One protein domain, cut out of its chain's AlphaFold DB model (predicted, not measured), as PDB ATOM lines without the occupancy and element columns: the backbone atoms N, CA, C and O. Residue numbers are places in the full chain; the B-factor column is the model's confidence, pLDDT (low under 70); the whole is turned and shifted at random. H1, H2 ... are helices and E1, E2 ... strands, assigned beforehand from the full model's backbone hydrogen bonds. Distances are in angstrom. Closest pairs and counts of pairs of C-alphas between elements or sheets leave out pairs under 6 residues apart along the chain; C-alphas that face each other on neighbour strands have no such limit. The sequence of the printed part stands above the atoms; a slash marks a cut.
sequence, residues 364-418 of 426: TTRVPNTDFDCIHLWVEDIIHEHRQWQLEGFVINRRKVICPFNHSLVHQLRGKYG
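AT A GLANCE: This is residues 364 to 418 of the 426 residues of the protein "Hypothetical protein" of Rotaria sp. Silwood1 (UniProt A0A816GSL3). With little regular structure, this is a loop-rich chain with a small hairpin, E1 and E2, toward one end of its longest axis, helix H2 at the other, and short helix H1 near H2; residues 367 to 372 stick out. The 55 printed residues, 21 of them in named elements, run H1, E1, E2, H2; the class is mixed, the two-strand sheet antiparallel. The whole is only just loose, close to compact, with a radius of gyration of the C-alphas of 12.2 A and spans of 35 by 25 by 16 A.

HOW THE PARTS SIT: H1, residues 379 to 383, and H2, residues 407 to 416, are close but not clearly touching; their closest C-alphas, of Ile 383 and Val 410, are 6.9 A apart. E1, residues 394 to 396, and E2, residues 399 to 401, form an antiparallel hairpin at 138 degrees, with N 394 and O 401 2.9 A apart, within hydrogen-bond range. H1 and E2 are apart, as are E1 and H2. In H1 and H2 every O i to N i+4 pair is within hydrogen-bond range.

IN THESE COORDINATES: H1 begins at C-alpha 379 (180.896, 79.221, 123.934) and spans 6.2 A; E1 spans 6.4 A and E2 6.2 A. H2 spans 14.3 A, ending at C-alpha 416 (189.172, 92.706, 129.590).

THE WHOLE: The farthest C-alphas, of Pro 368 and Gly 418, are 37.1 A apart. The printed part has no cut, no link is long, and no printed residue is under pLDDT 70.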
ATOM      1  N   THR A 364     171.935  78.025 129.627       89.94
ATOM      2  CA  THR A 364     172.312  76.850 130.434       89.94
ATOM      3  C   THR A 364     171.120  76.015 130.886       89.94
ATOM      4  O   THR A 364     171.251  74.801 131.053       89.94
ATOM      5  N   THR A 365     169.936  76.612 131.028       88.44
ATOM      6  CA  THR A 365     168.731  75.874 131.393       88.44
ATOM      7  C   THR A 365     168.203  75.129 130.166       88.44
ATOM      8  O   THR A 365     168.104  75.670 129.066       88.44
ATOM      9  N   ARG A 366     167.881  73.846 130.337       81.94
ATOM     10  CA  ARG A 366     167.214  73.030 129.319       81.94
ATOM     11  C   ARG A 366     165.816  72.721 129.827       81.94
ATOM     12  O   ARG A 366     165.685  72.068 130.858       81.94
ATOM     13  N   VAL A 367     164.795  73.177 129.110       80.44
ATOM     14  CA  VAL A 367     163.412  72.741 129.333       80.44
ATOM     15  C   VAL A 367     162.918  71.954 128.118       80.44
ATOM     16  O   VAL A 367     163.406  72.185 127.002       80.44
ATOM     17  N   PRO A 368     161.981  71.005 128.293       78.56
ATOM     18  CA  PRO A 368     161.323  70.364 127.162       78.56
ATOM     19  C   PRO A 368     160.801  71.417 126.174       78.56
ATOM     20  O   PRO A 368     160.296  72.457 126.593       78.56
ATOM     21  N   ASN A 369     160.929  71.154 124.871       77.06
ATOM     22  CA  ASN A 369     160.468  72.031 123.782       77.06
ATOM     23  C   ASN A 369     161.193  73.384 123.638       77.06
ATOM     24  O   ASN A 369     160.695  74.258 122.930       77.06
ATOM     25  N   THR A 370     162.361  73.582 124.263       76.88
ATOM     26  CA  THR A 370     163.162  74.788 123.979       76.88
ATOM     27  C   THR A 370     163.704  74.727 122.550       76.88
ATOM     28  O   THR A 370     164.292  73.716 122.162       76.88
ATOM     29  N   ASP A 371     163.530  75.806 121.785       75.56
ATOM     30  CA  ASP A 371     164.102  75.940 120.442       75.56
ATOM     31  C   ASP A 371     165.635  75.843 120.519       75.56
ATOM     32  O   ASP A 371     166.285  76.661 121.173       75.56
ATOM     33  N   PHE A 372     166.209  74.819 119.883       80.75
ATOM     34  CA  PHE A 372     167.635  74.492 119.973       80.75
ATOM     35  C   PHE A 372     168.539  75.559 119.356       80.75
ATOM     36  O   PHE A 372     169.741  75.563 119.645       80.75
ATOM     37  N   ASP A 373     167.977  76.463 118.550       85.06
ATOM     38  CA  ASP A 373     168.741  77.445 117.796       85.06
ATOM     39  C   ASP A 373     169.644  78.294 118.696       85.06
ATOM     40  O   ASP A 373     170.796  78.524 118.349       85.06
ATOM     41  N   CYS A 374     169.194  78.704 119.883       85.88
ATOM     42  CA  CYS A 374     170.004  79.538 120.779       85.88
ATOM     43  C   CYS A 374     170.747  78.768 121.866       85.88
ATOM     44  O   CYS A 374     171.450  79.388 122.665       85.88
ATOM     45  N   ILE A 375     170.591  77.442 121.937       81.44
ATOM     46  CA  ILE A 375     171.132  76.708 123.075       81.44
ATOM     47  C   ILE A 375     171.931  75.444 122.770       81.44
ATOM     48  O   ILE A 375     172.518  74.835 123.661       81.44
ATOM     49  N   HIS A 376     172.118  75.118 121.496       73.44
ATOM     50  CA  HIS A 376     173.001  74.034 121.070       73.44
ATOM     51  C   HIS A 376     174.303  74.525 120.417       73.44
ATOM     52  O   HIS A 376     174.629  74.156 119.285       73.44
ATOM     53  N   LEU A 377     175.051  75.376 121.121       81.62
ATOM     54  CA  LEU A 377     176.197  76.090 120.551       81.62
ATOM     55  C   LEU A 377     177.420  76.049 121.449       81.62
ATOM     56  O   LEU A 377     177.340  75.775 122.647       81.62
ATOM     57  N   TRP A 378     178.561  76.327 120.833       91.25
ATOM     58  CA  TRP A 378     179.818  76.436 121.542       91.25
ATOM     59  C   TRP A 378     179.967  77.834 122.134       91.25
ATOM     60  O   TRP A 378     179.419  78.807 121.618       91.25
ATOM     61  N   VAL A 379     180.708  77.943 123.234       93.81
ATOM     62  CA  VAL A 379     180.896  79.221 123.934       93.81
ATOM     63  C   VAL A 379     181.520  80.269 123.016       93.81
ATOM     64  O   VAL A 379     181.101  81.423 123.018       93.81
ATOM     65  N   GLU A 380     182.463  79.860 122.174       93.56
ATOM     66  CA  GLU A 380     183.079  80.709 121.161       93.56
ATOM     67  C   GLU A 380     182.078  81.298 120.156       93.56
ATOM     68  O   GLU A 380     182.322  82.401 119.681       93.56
ATOM     69  N   ASP A 381     180.946  80.643 119.863       92.38
ATOM     70  CA  ASP A 381     179.930  81.205 118.963       92.38
ATOM     71  C   ASP A 381     179.275  82.441 119.600       92.38
ATOM     72  O   ASP A 381     179.070  83.449 118.930       92.38
ATOM     73  N   ILE A 382     179.022  82.405 120.913       94.25
ATOM     74  CA  ILE A 382     178.528  83.559 121.678       94.25
ATOM     75  C   ILE A 382     179.629  84.617 121.763       94.25
ATOM     76  O   ILE A 382     179.414  85.795 121.478       94.25
ATOM     77  N   ILE A 383     180.841  84.194 122.140       95.62
ATOM     78  CA  ILE A 383     181.943  85.117 122.415       95.62
ATOM     79  C   ILE A 383     182.456  85.761 121.144       95.62
ATOM     80  O   ILE A 383     182.995  86.848 121.246       95.62
ATOM     81  N   HIS A 384     182.270  85.179 119.965       93.81
ATOM     82  CA  HIS A 384     182.585  85.797 118.677       93.81
ATOM     83  C   HIS A 384     181.349  86.342 117.951       93.81
ATOM     84  O   HIS A 384     181.486  86.793 116.818       93.81
ATOM     85  N   GLU A 385     180.187  86.368 118.618       93.62
ATOM     86  CA  GLU A 385     178.914  86.864 118.072       93.62
ATOM     87  C   GLU A 385     178.627  86.266 116.693       93.62
ATOM     88  O   GLU A 385     178.377  86.963 115.715       93.62
ATOM     89  N   HIS A 386     178.749  84.947 116.585       90.25
ATOM     90  CA  HIS A 386     178.567  84.224 115.342       90.25
ATOM     91  C   HIS A 386     177.089  83.859 115.128       90.25
ATOM     92  O   HIS A 386     176.408  83.402 116.048       90.25
ATOM     93  N   ARG A 387     176.598  84.017 113.889       90.06
ATOM     94  CA  ARG A 387     175.229  83.676 113.460       90.06
ATOM     95  C   ARG A 387     174.149  84.345 114.313       90.06
ATOM     96  O   ARG A 387     174.060  85.561 114.332       90.06
ATOM     97  N   GLN A 388     173.291  83.572 114.978       92.31
ATOM     98  CA  GLN A 388     172.138  84.048 115.740       92.31
ATOM     99  C   GLN A 388     172.527  84.928 116.939       92.31
ATOM    100  O   GLN A 388     171.660  85.578 117.516       92.31
ATOM    101  N   TRP A 389     173.821  84.986 117.274       92.81
ATOM    102  CA  TRP A 389     174.411  85.920 118.235       92.81
ATOM    103  C   TRP A 389     174.888  87.237 117.607       92.81
ATOM    104  O   TRP A 389     175.480  88.059 118.291       92.81
ATOM    105  N   GLN A 390     174.689  87.468 116.312       92.38
ATOM    106  CA  GLN A 390     174.919  88.783 115.715       92.38
ATOM    107  C   GLN A 390     173.801  89.747 116.121       92.38
ATOM    108  O   GLN A 390     172.675  89.321 116.370       92.38
ATOM    109  N   LEU A 391     174.094  91.054 116.121       92.00
ATOM    110  CA  LEU A 391     173.086  92.104 116.352       92.00
ATOM    111  C   LEU A 391     171.892  91.955 115.402       92.00
ATOM    112  O   LEU A 391     170.740  92.151 115.782       92.00
ATOM    113  N   GLU A 392     172.177  91.568 114.161       92.94
ATOM    114  CA  GLU A 392     171.170  91.352 113.132       92.94
ATOM    115  C   GLU A 392     170.613  89.922 113.121       92.94
ATOM    116  O   GLU A 392     169.701  89.651 112.349       92.94
ATOM    117  N   GLY A 393     171.096  89.009 113.966       92.06
ATOM    118  CA  GLY A 393     170.723  87.593 113.952       92.06
ATOM    119  C   GLY A 393     171.157  86.836 112.695       92.06
ATOM    120  O   GLY A 393     172.006  87.278 111.930       92.06
ATOM    121  N   PHE A 394     170.558  85.663 112.472       91.44
ATOM    122  CA  PHE A 394     170.897  84.770 111.362       91.44
ATOM    123  C   PHE A 394     169.657  84.140 110.733       91.44
ATOM    124  O   PHE A 394     168.687  83.837 111.423       91.44
ATOM    125  N   VAL A 395     169.674  83.937 109.415       91.38
ATOM    126  CA  VAL A 395     168.542  83.342 108.691       91.38
ATOM    127  C   VAL A 395     168.740  81.833 108.561       91.38
ATOM    128  O   VAL A 395     169.629  81.375 107.848       91.38
ATOM    129  N   ILE A 396     167.869  81.059 109.208       88.31
ATOM    130  CA  ILE A 396     167.821  79.594 109.143       88.31
ATOM    131  C   ILE A 396     166.483  79.205 108.518       88.31
ATOM    132  O   ILE A 396     165.431  79.570 109.032       88.31
ATOM    133  N   ASN A 397     166.491  78.487 107.390       90.62
ATOM    134  CA  ASN A 397     165.264  78.040 106.708       90.62
ATOM    135  C   ASN A 397     164.241  79.171 106.465       90.62
ATOM    136  O   ASN A 397     163.047  78.999 106.694       90.62
ATOM    137  N   ARG A 398     164.715  80.345 106.013       93.94
ATOM    138  CA  ARG A 398     163.924  81.581 105.806       93.94
ATOM    139  C   ARG A 398     163.360  82.227 107.083       93.94
ATOM    140  O   ARG A 398     162.710  83.264 106.986       93.94
ATOM    141  N   ARG A 399     163.631  81.681 108.270       93.69
ATOM    142  CA  ARG A 399     163.308  82.294 109.563       93.69
ATOM    143  C   ARG A 399     164.520  83.065 110.076       93.69
ATOM    144  O   ARG A 399     165.614  82.516 110.165       93.69
ATOM    145  N   LYS A 400     164.326  84.337 110.426       94.94
ATOM    146  CA  LYS A 400     165.342  85.142 111.111       94.94
ATOM    147  C   LYS A 400     165.355  84.771 112.594       94.94
ATOM    148  O   LYS A 400     164.338  84.910 113.269       94.94
ATOM    149  N   VAL A 401     166.493  84.295 113.083       93.38
ATOM    150  CA  VAL A 401     166.711  83.894 114.474       93.38
ATOM    151  C   VAL A 401     167.665  84.880 115.130       93.38
ATOM    152  O   VAL A 401     168.767  85.109 114.632       93.38
ATOM    153  N   ILE A 402     167.236  85.465 116.246       94.44
ATOM    154  CA  ILE A 402     168.027  86.397 117.054       94.44
ATOM    155  C   ILE A 402     168.023  85.867 118.484       94.44
ATOM    156  O   ILE A 402     166.955  85.697 119.075       94.44
ATOM    157  N   CYS A 403     169.204  85.609 119.038       93.75
ATOM    158  CA  CYS A 403     169.338  85.193 120.426       93.75
ATOM    159  C   CYS A 403     169.501  86.418 121.333       93.75
ATOM    160  O   CYS A 403     170.339  87.273 121.053       93.75
ATOM    161  N   PRO A 404     168.738  86.525 122.432       91.31
ATOM    162  CA  PRO A 404     168.865  87.639 123.359       91.31
ATOM    163  C   PRO A 404     170.157  87.532 124.180       91.31
ATOM    164  O   PRO A 404     170.333  86.584 124.945       91.31
ATOM    165  N   PHE A 405     171.038  88.529 124.076       93.25
ATOM    166  CA  PHE A 405     172.174  88.708 124.986       93.25
ATOM    167  C   PHE A 405     172.694  90.154 124.967       93.25
ATOM    168  O   PHE A 405     172.420  90.931 124.051       93.25
ATOM    169  N   ASN A 406     173.437  90.538 126.005       96.56
ATOM    170  CA  ASN A 406     173.989  91.882 126.150       96.56
ATOM    171  C   ASN A 406     175.304  92.044 125.356       96.56
ATOM    172  O   ASN A 406     176.394  91.793 125.877       96.56
ATOM    173  N   HIS A 407     175.200  92.493 124.100       96.19
ATOM    174  CA  HIS A 407     176.341  92.751 123.210       96.19
ATOM    175  C   HIS A 407     177.381  93.698 123.828       96.19
ATOM    176  O   HIS A 407     178.580  93.419 123.799       96.19
ATOM    177  N   SER A 408     176.932  94.794 124.451       97.44
ATOM    178  CA  SER A 408     177.821  95.790 125.061       97.44
ATOM    179  C   SER A 408     178.661  95.189 126.188       97.44
ATOM    180  O   SER A 408     179.866  95.438 126.272       97.44
ATOM    181  N   LEU A 409     178.055  94.337 127.021       97.81
ATOM    182  CA  LEU A 409     178.764  93.605 128.067       97.81
ATOM    183  C   LEU A 409     179.772  92.609 127.475       97.81
ATOM    184  O   LEU A 409     180.902  92.532 127.957       97.81
ATOM    185  N   VAL A 410     179.413  91.880 126.413       97.00
ATOM    186  CA  VAL A 410     180.350  90.980 125.718       97.00
ATOM    187  C   VAL A 410     181.552  91.753 125.174       97.00
ATOM    188  O   VAL A 410     182.689  91.328 125.380       97.00
ATOM    189  N   HIS A 411     181.339  92.906 124.538       96.88
ATOM    190  CA  HIS A 411     182.424  93.744 124.008       96.88
ATOM    191  C   HIS A 411     183.342  94.263 125.116       96.88
ATOM    192  O   HIS A 411     184.566  94.169 124.990       96.88
ATOM    193  N   GLN A 412     182.769  94.725 126.231       97.81
ATOM    194  CA  GLN A 412     183.534  95.130 127.412       97.81
ATOM    195  C   GLN A 412     184.402  93.977 127.937       97.81
ATOM    196  O   GLN A 412     185.600  94.148 128.183       97.81
ATOM    197  N   LEU A 413     183.815  92.788 128.103       98.19
ATOM    198  CA  LEU A 413     184.544  91.638 128.627       98.19
ATOM    199  C   LEU A 413     185.599  91.122 127.639       98.19
ATOM    200  O   LEU A 413     186.670  90.698 128.069       98.19
ATOM    201  N   ARG A 414     185.372  91.207 126.324       97.25
ATOM    202  CA  ARG A 414     186.406  90.893 125.323       97.25
ATOM    203  C   ARG A 414     187.629  91.783 125.492       97.25
ATOM    204  O   ARG A 414     188.742  91.263 125.488       97.25
ATOM    205  N   GLY A 415     187.424  93.086 125.703       97.44
ATOM    206  CA  GLY A 415     188.501  94.023 126.025       97.44
ATOM    207  C   GLY A 415     189.282  93.585 127.266       97.44
ATOM    208  O   GLY A 415     190.507  93.480 127.216       97.44
ATOM    209  N   LYS A 416     188.573  93.217 128.343       98.12
ATOM    210  CA  LYS A 416     189.172  92.706 129.590       98.12
ATOM    211  C   LYS A 416     190.021  91.447 129.379       98.12
ATOM    212  O   LYS A 416     191.106  91.343 129.945       98.12
ATOM    213  N   TYR A 417     189.541  90.490 128.585       98.06
ATOM    214  CA  TYR A 417     190.234  89.220 128.327       98.06
ATOM    215  C   TYR A 417     191.170  89.266 127.107       98.06
ATOM    216  O   TYR A 417     191.713  88.236 126.706       98.06
ATOM    217  N   GLY A 418     191.380  90.450 126.519       97.19
ATOM    218  CA  GLY A 418     192.276  90.656 125.385       97.19
ATOM    219  C   GLY A 418     191.852  89.920 124.112       97.19
ATOM    220  O   GLY A 418     192.709  89.593 123.294       97.19
TER     221      GLY A 418